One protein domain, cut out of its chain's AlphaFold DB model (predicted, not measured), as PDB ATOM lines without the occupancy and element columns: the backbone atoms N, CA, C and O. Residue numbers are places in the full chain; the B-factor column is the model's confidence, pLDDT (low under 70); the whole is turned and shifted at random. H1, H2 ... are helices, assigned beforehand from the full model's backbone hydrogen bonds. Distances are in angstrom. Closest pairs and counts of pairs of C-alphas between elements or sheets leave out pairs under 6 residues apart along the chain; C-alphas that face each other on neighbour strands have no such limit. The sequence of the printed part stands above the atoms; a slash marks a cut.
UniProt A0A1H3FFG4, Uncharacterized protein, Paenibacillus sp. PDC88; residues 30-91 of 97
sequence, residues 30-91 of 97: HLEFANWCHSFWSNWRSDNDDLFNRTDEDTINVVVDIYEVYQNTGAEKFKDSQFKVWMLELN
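Overview. This is residues 30 to 91 of the 97 residues of an uncharacterized protein of Paenibacillus sp. PDC88 (UniProt A0A1H3FFG4). Three helices make the main body: the longest, H3, is in the middle, with H1 crossing it steeply and H4 folding back along its first part as a helical hairpin. The short helix H2 sits away from this body at one end of the long axis, close to the end of H1, and residues 45 to 50 stick out there. The printed part has 62 residues with four named helices in the order H1, H2, H3, H4 and no named strand; the class is all helix. The whole is compact, with a radius of gyration of the C-alphas of 11.7 A, and the C-alphas span 32 by 23 by 16 A along their three main axes.

Along the chain. H3, residues 57 to 73, is the longest helix with 17 residues; it runs 24.1 A from C-alpha 57 at (182.267, 161.602, 144.112) to C-alpha 73. H1, residues 30 to 45, begins with C-alpha 30 at (159.861, 162.087, 149.341) and is 22.2 A long. H4, residues 80 to 90, is 15.7 A long and ends with C-alpha 90 at (178.012, 161.310, 152.694). H2 holds the five residues 49 to 53.

Arrangement. H3 and H1 touch, with the C-alphas of Val 63 and Cys 37 the closest at 5.8 A. Their lines stand at a steep tilt of 57 degrees, and they run opposite ways. H3 touches H1 with residues 63 to 70 alone, and H1 touches H3 with residues 34 to 41 alone. H3 and H4 touch through residues 58 to 62 alone of H3, and their closest C-alphas, those of Val 62 and Trp 86, are 5.7 A apart. These two helices form a hairpin, at a shallow tilt of 22 degrees, opposite ways. H1 and H4 are apart. H2 is close to H1 but not clearly touching, with the C-alphas of Leu 51 and Trp 44 the closest at 6.2 A. H2 and H3 are apart, but only just, their closest C-alphas 8.3 A apart; H2 and H4 are apart too. In H1, H2, H3 and H4 every O i to N i+4 pair is within hydrogen-bond range.

Size, cuts and confidence. The two C-alphas farthest apart, those of Asp 49 and Asp 80, are 33.1 A apart. The printed part, residues 30 to 91, has no cut. The links from H1 to H2 and from H2 to H3 are tight, and the link from H3 to H4, six residues, is short. The mean pLDDT of the printed part is 86.2; residues 47 to 49 and 51 to 52 are under 70, where the model's confidence is low.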
ATOM      1  N   HIS A  30     158.830 162.888 150.017       90.19
ATOM      2  CA  HIS A  30     159.861 162.087 149.341       90.19
ATOM      3  C   HIS A  30     159.918 162.375 147.835       90.19
ATOM      4  O   HIS A  30     160.993 162.368 147.245       90.19
ATOM      5  N   LEU A  31     158.767 162.663 147.213       89.81
ATOM      6  CA  LEU A  31     158.689 163.015 145.798       89.81
ATOM      7  C   LEU A  31     159.351 164.365 145.509       89.81
ATOM      8  O   LEU A  31     160.069 164.495 144.524       89.81
ATOM      9  N   GLU A  32     159.131 165.373 146.355       91.75
ATOM     10  CA  GLU A  32     159.828 166.656 146.225       91.75
ATOM     11  C   GLU A  32     161.340 166.476 146.351       91.75
ATOM     12  O   GLU A  32     162.079 167.036 145.545       91.75
ATOM     13  N   PHE A  33     161.790 165.657 147.305       92.50
ATOM     14  CA  PHE A  33     163.205 165.334 147.480       92.50
ATOM     15  C   PHE A  33     163.795 164.618 146.258       92.50
ATOM     16  O   PHE A  33     164.799 165.066 145.708       92.50
ATOM     17  N   ALA A  34     163.135 163.566 145.765       91.81
ATOM     18  CA  ALA A  34     163.574 162.834 144.577       91.81
ATOM     19  C   ALA A  34     163.630 163.737 143.332       91.81
ATOM     20  O   ALA A  34     164.594 163.688 142.571       91.81
ATOM     21  N   ASN A  35     162.640 164.617 143.150       91.31
ATOM     22  CA  ASN A  35     162.631 165.589 142.055       91.31
ATOM     23  C   ASN A  35     163.764 166.619 142.171       91.31
ATOM     24  O   ASN A  35     164.319 167.041 141.153       91.31
ATOM     25  N   TRP A  36     164.121 167.021 143.392       93.00
ATOM     26  CA  TRP A  36     165.254 167.910 143.639       93.00
ATOM     27  C   TRP A  36     166.583 167.239 143.257       93.00
ATOM     28  O   TRP A  36     167.344 167.811 142.473       93.00
ATOM     29  N   CYS A  37     166.812 165.989 143.680       92.56
ATOM     30  CA  CYS A  37     167.976 165.192 143.262       92.56
ATOM     31  C   CYS A  37     168.011 164.967 141.742       92.56
ATOM     32  O   CYS A  37     169.049 165.145 141.108       92.56
ATOM     33  N   HIS A  38     166.869 164.645 141.131       89.81
ATOM     34  CA  HIS A  38     166.761 164.452 139.685       89.81
ATOM     35  C   HIS A  38     167.087 165.723 138.890       89.81
ATOM     36  O   HIS A  38     167.701 165.644 137.825       89.81
ATOM     37  N   SER A  39     166.708 166.896 139.398       88.81
ATOM     38  CA  SER A  39     167.028 168.174 138.753       88.81
ATOM     39  C   SER A  39     168.540 168.408 138.712       88.81
ATOM     40  O   SER A  39     169.070 168.807 137.676       88.81
ATOM     41  N   PHE A  40     169.249 168.095 139.800       87.25
ATOM     42  CA  PHE A  40     170.712 168.112 139.809       87.25
ATOM     43  C   PHE A  40     171.299 167.077 138.846       87.25
ATOM     44  O   PHE A  40     172.112 167.446 138.005       87.25
ATOM     45  N   TRP A  41     170.844 165.820 138.899       86.69
ATOM     46  CA  TRP A  41     171.324 164.759 138.005       86.69
ATOM     47  C   TRP A  41     171.144 165.116 136.523       86.69
ATOM     48  O   TRP A  41     172.046 164.903 135.715       86.69
ATOM     49  N   SER A  42     170.001 165.708 136.168       86.38
ATOM     50  CA  SER A  42     169.699 166.140 134.799       86.38
ATOM     51  C   SER A  42     170.630 167.261 134.341       86.38
ATOM     52  O   SER A  42     171.181 167.180 133.248       86.38
ATOM     53  N   ASN A  43     170.841 168.275 135.190       84.50
ATOM     54  CA  ASN A  43     171.764 169.381 134.913       84.50
ATOM     55  C   ASN A  43     173.221 168.911 134.828       84.50
ATOM     56  O   ASN A  43     174.005 169.450 134.051       84.50
ATOM     57  N   TRP A  44     173.582 167.911 135.632       80.19
ATOM     58  CA  TRP A  44     174.889 167.274 135.594       80.19
ATOM     59  C   TRP A  44     175.108 166.515 134.276       80.19
ATOM     60  O   TRP A  44     176.120 166.719 133.614       80.19
ATOM     61  N   ARG A  45     174.142 165.689 133.848       76.50
ATOM     62  CA  ARG A  45     174.206 164.913 132.594       76.50
ATOM     63  C   ARG A  45     174.169 165.763 131.323       76.50
ATOM     64  O   ARG A  45     174.536 165.255 130.269       76.50
ATOM     65  N   SER A  46     173.698 167.006 131.390       81.44
ATOM     66  CA  SER A  46     173.566 167.891 130.230       81.44
ATOM     67  C   SER A  46     174.835 168.701 129.906       81.44
ATOM     68  O   SER A  46     174.708 169.807 129.389       81.44
ATOM     69  N   ASP A  47     176.034 168.189 130.214       66.44
ATOM     70  CA  ASP A  47     177.343 168.830 129.947       66.44
ATOM     71  C   ASP A  47     177.562 170.193 130.631       66.44
ATOM     72  O   ASP A  47     178.233 171.089 130.115       66.44
ATOM     73  N   ASN A  48     177.041 170.374 131.847       63.56
ATOM     74  CA  ASN A  48     177.472 171.494 132.681       63.56
ATOM     75  C   ASN A  48     178.806 171.123 133.362       63.56
ATOM     76  O   ASN A  48     178.826 170.758 134.540       63.56
ATOM     77  N   ASP A  49     179.907 171.163 132.598       60.25
ATOM     78  CA  ASP A  49     181.271 170.742 132.995       60.25
ATOM     79  C   ASP A  49     181.708 171.294 134.366       60.25
ATOM     80  O   ASP A  49     182.437 170.645 135.120       60.25
ATOM     81  N   ASP A  50     181.236 172.482 134.742       71.50
ATOM     82  CA  ASP A  50     181.551 173.111 136.027       71.50
ATOM     83  C   ASP A  50     180.909 172.409 137.236       71.50
ATOM     84  O   ASP A  50     181.463 172.441 138.335       71.50
ATOM     85  N   LEU A  51     179.740 171.790 137.062       69.06
ATOM     86  CA  LEU A  51     178.962 171.189 138.149       69.06
ATOM     87  C   LEU A  51     179.536 169.833 138.570       69.06
ATOM     88  O   LEU A  51     179.629 169.553 139.765       69.06
ATOM     89  N   PHE A  52     179.985 169.030 137.602       69.00
ATOM     90  CA  PHE A  52     180.672 167.764 137.874       69.00
ATOM     91  C   PHE A  52     181.998 167.993 138.597       69.00
ATOM     92  O   PHE A  52     182.230 167.427 139.656       69.00
ATOM     93  N   ASN A  53     182.836 168.890 138.071       73.69
ATOM     94  CA  ASN A  53     184.185 169.117 138.594       73.69
ATOM     95  C   ASN A  53     184.215 169.747 140.000       73.69
ATOM     96  O   ASN A  53     185.260 169.756 140.649       73.69
ATOM     97  N   ARG A  54     183.091 170.304 140.467       79.94
ATOM     98  CA  ARG A  54     182.962 170.938 141.790       79.94
ATOM     99  C   ARG A  54     182.184 170.095 142.798       79.94
ATOM    100  O   ARG A  54     182.093 170.505 143.953       79.94
ATOM    101  N   THR A  55     181.621 168.964 142.377       84.25
ATOM    102  CA  THR A  55     180.885 168.056 143.261       84.25
ATOM    103  C   THR A  55     181.747 166.836 143.543       84.25
ATOM    104  O   THR A  55     182.325 166.257 142.629       84.25
ATOM    105  N   ASP A  56     181.862 166.453 144.811       89.56
ATOM    106  CA  ASP A  56     182.619 165.263 145.180       89.56
ATOM    107  C   ASP A  56     181.915 163.965 144.747       89.56
ATOM    108  O   ASP A  56     180.698 163.921 144.544       89.56
ATOM    109  N   GLU A  57     182.710 162.905 144.612       88.12
ATOM    110  CA  GLU A  57     182.267 161.602 144.112       88.12
ATOM    111  C   GLU A  57     181.168 160.973 144.984       88.12
ATOM    112  O   GLU A  57     180.199 160.445 144.441       88.12
ATOM    113  N   ASP A  58     181.254 161.093 146.313       91.50
ATOM    114  CA  ASP A  58     180.257 160.530 147.235       91.50
ATOM    115  C   ASP A  58     178.889 161.193 147.034       91.50
ATOM    116  O   ASP A  58     177.865 160.519 146.921       91.50
ATOM    117  N   THR A  59     178.872 162.523 146.919       92.06
ATOM    118  CA  THR A  59     177.650 163.287 146.644       92.06
ATOM    119  C   THR A  59     177.025 162.870 145.313       92.06
ATOM    120  O   THR A  59     175.805 162.718 145.228       92.06
ATOM    121  N   ILE A  60     177.839 162.648 144.278       89.38
ATOM    122  CA  ILE A  60     177.355 162.185 142.971       89.38
ATOM    123  C   ILE A  60     176.762 160.779 143.086       89.38
ATOM    124  O   ILE A  60     175.640 160.560 142.625       89.38
ATOM    125  N   ASN A  61     177.477 159.850 143.721       91.38
ATOM    126  CA  ASN A  61     177.040 158.465 143.890       91.38
ATOM    127  C   ASN A  61     175.692 158.386 144.615       91.38
ATOM    128  O   ASN A  61     174.777 157.716 144.137       91.38
ATOM    129  N   VAL A  62     175.526 159.154 145.693       94.00
ATOM    130  CA  VAL A  62     174.273 159.202 146.457       94.00
ATOM    131  C   VAL A  62     173.112 159.727 145.615       94.00
ATOM    132  O   VAL A  62     172.027 159.149 145.629       94.00
ATOM    133  N   VAL A  63     173.306 160.805 144.848       92.44
ATOM    134  CA  VAL A  63     172.253 161.329 143.956       92.44
ATOM    135  C   VAL A  63     171.869 160.298 142.899       92.44
ATOM    136  O   VAL A  63     170.680 160.135 142.615       92.44
ATOM    137  N   VAL A  64     172.857 159.628 142.304       90.31
ATOM    138  CA  VAL A  64     172.619 158.589 141.298       90.31
ATOM    139  C   VAL A  64     171.806 157.448 141.906       90.31
ATOM    140  O   VAL A  64     170.782 157.091 141.328       90.31
ATOM    141  N   ASP A  65     172.173 156.949 143.087       92.69
ATOM    142  CA  ASP A  65     171.426 155.869 143.744       92.69
ATOM    143  C   ASP A  65     169.996 156.300 144.116       92.69
ATOM    144  O   ASP A  65     169.032 155.589 143.827       92.69
ATOM    145  N   ILE A  66     169.808 157.515 144.652       91.69
ATOM    146  CA  ILE A  66     168.468 158.082 144.909       91.69
ATOM    147  C   ILE A  66     167.621 158.068 143.635       91.69
ATOM    148  O   ILE A  66     166.444 157.687 143.661       91.69
ATOM    149  N   TYR A  67     168.206 158.492 142.516       88.94
ATOM    150  CA  TYR A  67     167.523 158.531 141.233       88.94
ATOM    151  C   TYR A  67     167.186 157.128 140.711       88.94
ATOM    152  O   TYR A  67     166.064 156.901 140.253       88.94
ATOM    153  N   GLU A  68     168.104 156.169 140.819       89.12
ATOM    154  CA  GLU A  68     167.869 154.780 140.418       89.12
ATOM    155  C   GLU A  68     166.765 154.125 141.253       89.12
ATOM    156  O   GLU A  68     165.850 153.502 140.706       89.12
ATOM    157  N   VAL A  69     166.781 154.307 142.576       89.38
ATOM    158  CA  VAL A  69     165.718 153.809 143.459       89.38
ATOM    159  C   VAL A  69     164.377 154.450 143.103       89.38
ATOM    160  O   VAL A  69     163.359 153.749 143.047       89.38
ATOM    161  N   TYR A  70     164.362 155.759 142.837       89.44
ATOM    162  CA  TYR A  70     163.160 156.482 142.423       89.44
ATOM    163  C   TYR A  70     162.577 155.918 141.123       89.44
ATOM    164  O   TYR A  70     161.387 155.614 141.083       89.44
ATOM    165  N   GLN A  71     163.404 155.715 140.095       87.00
ATOM    166  CA  GLN A  71     162.966 155.162 138.810       87.00
ATOM    167  C   GLN A  71     162.446 153.724 138.933       87.00
ATOM    168  O   GLN A  71     161.482 153.351 138.268       87.00
ATOM    169  N   ASN A  72     163.061 152.918 139.801       88.25
ATOM    170  CA  ASN A  72     162.714 151.506 139.943       88.25
ATOM    171  C   ASN A  72     161.490 151.260 140.831       88.25
ATOM    172  O   ASN A  72     160.742 150.310 140.598       88.25
ATOM    173  N   THR A  73     161.310 152.058 141.886       86.12
ATOM    174  CA  THR A  73     160.327 151.758 142.941       86.12
ATOM    175  C   THR A  73     159.346 152.885 143.246       86.12
ATOM    176  O   THR A  73     158.332 152.614 143.883       86.12
ATOM    177  N   GLY A  74     159.605 154.109 142.780       86.38
ATOM    178  CA  GLY A  74     158.834 155.299 143.135       86.38
ATOM    179  C   GLY A  74     159.262 155.918 144.473       86.38
ATOM    180  O   GLY A  74     159.731 155.238 145.390       86.38
ATOM    181  N   ALA A  75     159.100 157.238 144.607       83.19
ATOM    182  CA  ALA A  75     159.534 157.990 145.793       83.19
ATOM    183  C   ALA A  75     158.751 157.602 147.064       83.19
ATOM    184  O   ALA A  75     159.250 157.690 148.186       83.19
ATOM    185  N   GLU A  76     157.519 157.126 146.901       80.19
ATOM    186  CA  GLU A  76     156.662 156.636 147.977       80.19
ATOM    187  C   GLU A  76     157.167 155.336 148.621       80.19
ATOM    188  O   GLU A  76     156.661 154.936 149.671       80.19
ATOM    189  N   LYS A  77     158.145 154.663 148.003       81.50
ATOM    190  CA  LYS A  77     158.730 153.411 148.498       81.50
ATOM    191  C   LYS A  77     160.079 153.584 149.182       81.50
ATOM    192  O   LYS A  77     160.626 152.583 149.651       81.50
ATOM    193  N   PHE A  78     160.586 154.814 149.289       86.69
ATOM    194  CA  PHE A  78     161.821 155.083 150.020       86.69
ATOM    195  C   PHE A  78     161.705 154.598 151.465       86.69
ATOM    196  O   PHE A  78     160.745 154.911 152.175       86.69
ATOM    197  N   LYS A  79     162.685 153.799 151.890       86.31
ATOM    198  CA  LYS A  79     162.745 153.226 153.237       86.31
ATOM    199  C   LYS A  79     163.691 154.033 154.115       86.31
ATOM    200  O   LYS A  79     164.755 154.437 153.659       86.31
ATOM    201  N   ASP A  80     163.386 154.107 155.411       86.19
ATOM    202  CA  ASP A  80     164.275 154.700 156.427       86.19
ATOM    203  C   ASP A  80     165.711 154.142 156.347       86.19
ATOM    204  O   ASP A  80     166.680 154.861 156.581       86.19
ATOM    205  N   SER A  81     165.874 152.864 155.978       89.06
ATOM    206  CA  SER A  81     167.188 152.239 155.794       89.06
ATOM    207  C   SER A  81     167.997 152.841 154.643       89.06
ATOM    208  O   SER A  81     169.212 152.922 154.761       89.06
ATOM    209  N   GLN A  82     167.352 153.266 153.554       90.69
ATOM    210  CA  GLN A  82     168.035 153.862 152.401       90.69
ATOM    211  C   GLN A  82     168.563 155.250 152.748       90.69
ATOM    212  O   GLN A  82     169.735 155.523 152.530       90.69
ATOM    213  N   PHE A  83     167.756 156.072 153.428       90.88
ATOM    214  CA  PHE A  83     168.216 157.375 153.917       90.88
ATOM    215  C   PHE A  83     169.433 157.257 154.848       90.88
ATOM    216  O   PHE A  83     170.316 158.108 154.813       90.88
ATOM    217  N   LYS A  84     169.509 156.192 155.662       91.38
ATOM    218  CA  LYS A  84     170.683 155.919 156.507       91.38
ATOM    219  C   LYS A  84     171.916 155.532 155.695       91.38
ATOM    220  O   LYS A  84     173.001 155.976 156.046       91.38
ATOM    221  N   VAL A  85     171.758 154.715 154.651       92.44
ATOM    222  CA  VAL A  85     172.864 154.332 153.755       92.44
ATOM    223  C   VAL A  85     173.421 155.568 153.059       92.44
ATOM    224  O   VAL A  85     174.600 155.858 153.222       92.44
ATOM    225  N   TRP A  86     172.563 156.365 152.421       94.19
ATOM    226  CA  TRP A  86     172.965 157.607 151.756       94.19
ATOM    227  C   TRP A  86     173.668 158.576 152.705       94.19
ATOM    228  O   TRP A  86     174.687 159.165 152.369       94.19
ATOM    229  N   MET A  87     173.166 158.707 153.932       93.19
ATOM    230  CA  MET A  87     173.800 159.548 154.942       93.19
ATOM    231  C   MET A  87     175.172 159.019 155.400       93.19
ATOM    232  O   MET A  87     176.049 159.820 155.702       93.19
ATOM    233  N   LEU A  88     175.382 157.699 155.464       91.62
ATOM    234  CA  LEU A  88     176.692 157.117 155.795       91.62
ATOM    235  C   LEU A  88     177.698 157.278 154.662       91.62
ATOM    236  O   LEU A  88     178.877 157.467 154.936       91.62
ATOM    237  N   GLU A  89     177.243 157.215 153.414       90.81
ATOM    238  CA  GLU A  89     178.086 157.488 152.249       90.81
ATOM    239  C   GLU A  89     178.542 158.951 152.240       90.81
ATOM    240  O   GLU A  89     179.726 159.224 152.067       90.81
ATOM    241  N   LEU A  90     177.643 159.895 152.549       90.12
ATOM    242  CA  LEU A  90     178.012 161.310 152.694       90.12
ATOM    243  C   LEU A  90     178.819 161.591 153.963       90.12
ATOM    244  O   LEU A  90     179.608 162.528 154.003       90.12
ATOM    245  N   ASN A  91     178.627 160.844 155.040       86.62
ATOM    246  CA  ASN A  91     179.336 161.110 156.281       86.62
ATOM    247  C   ASN A  91     179.592 159.809 157.047       86.62
ATOM    248  O   ASN A  91     178.835 159.451 157.957       86.62
TER     249      ASN A  91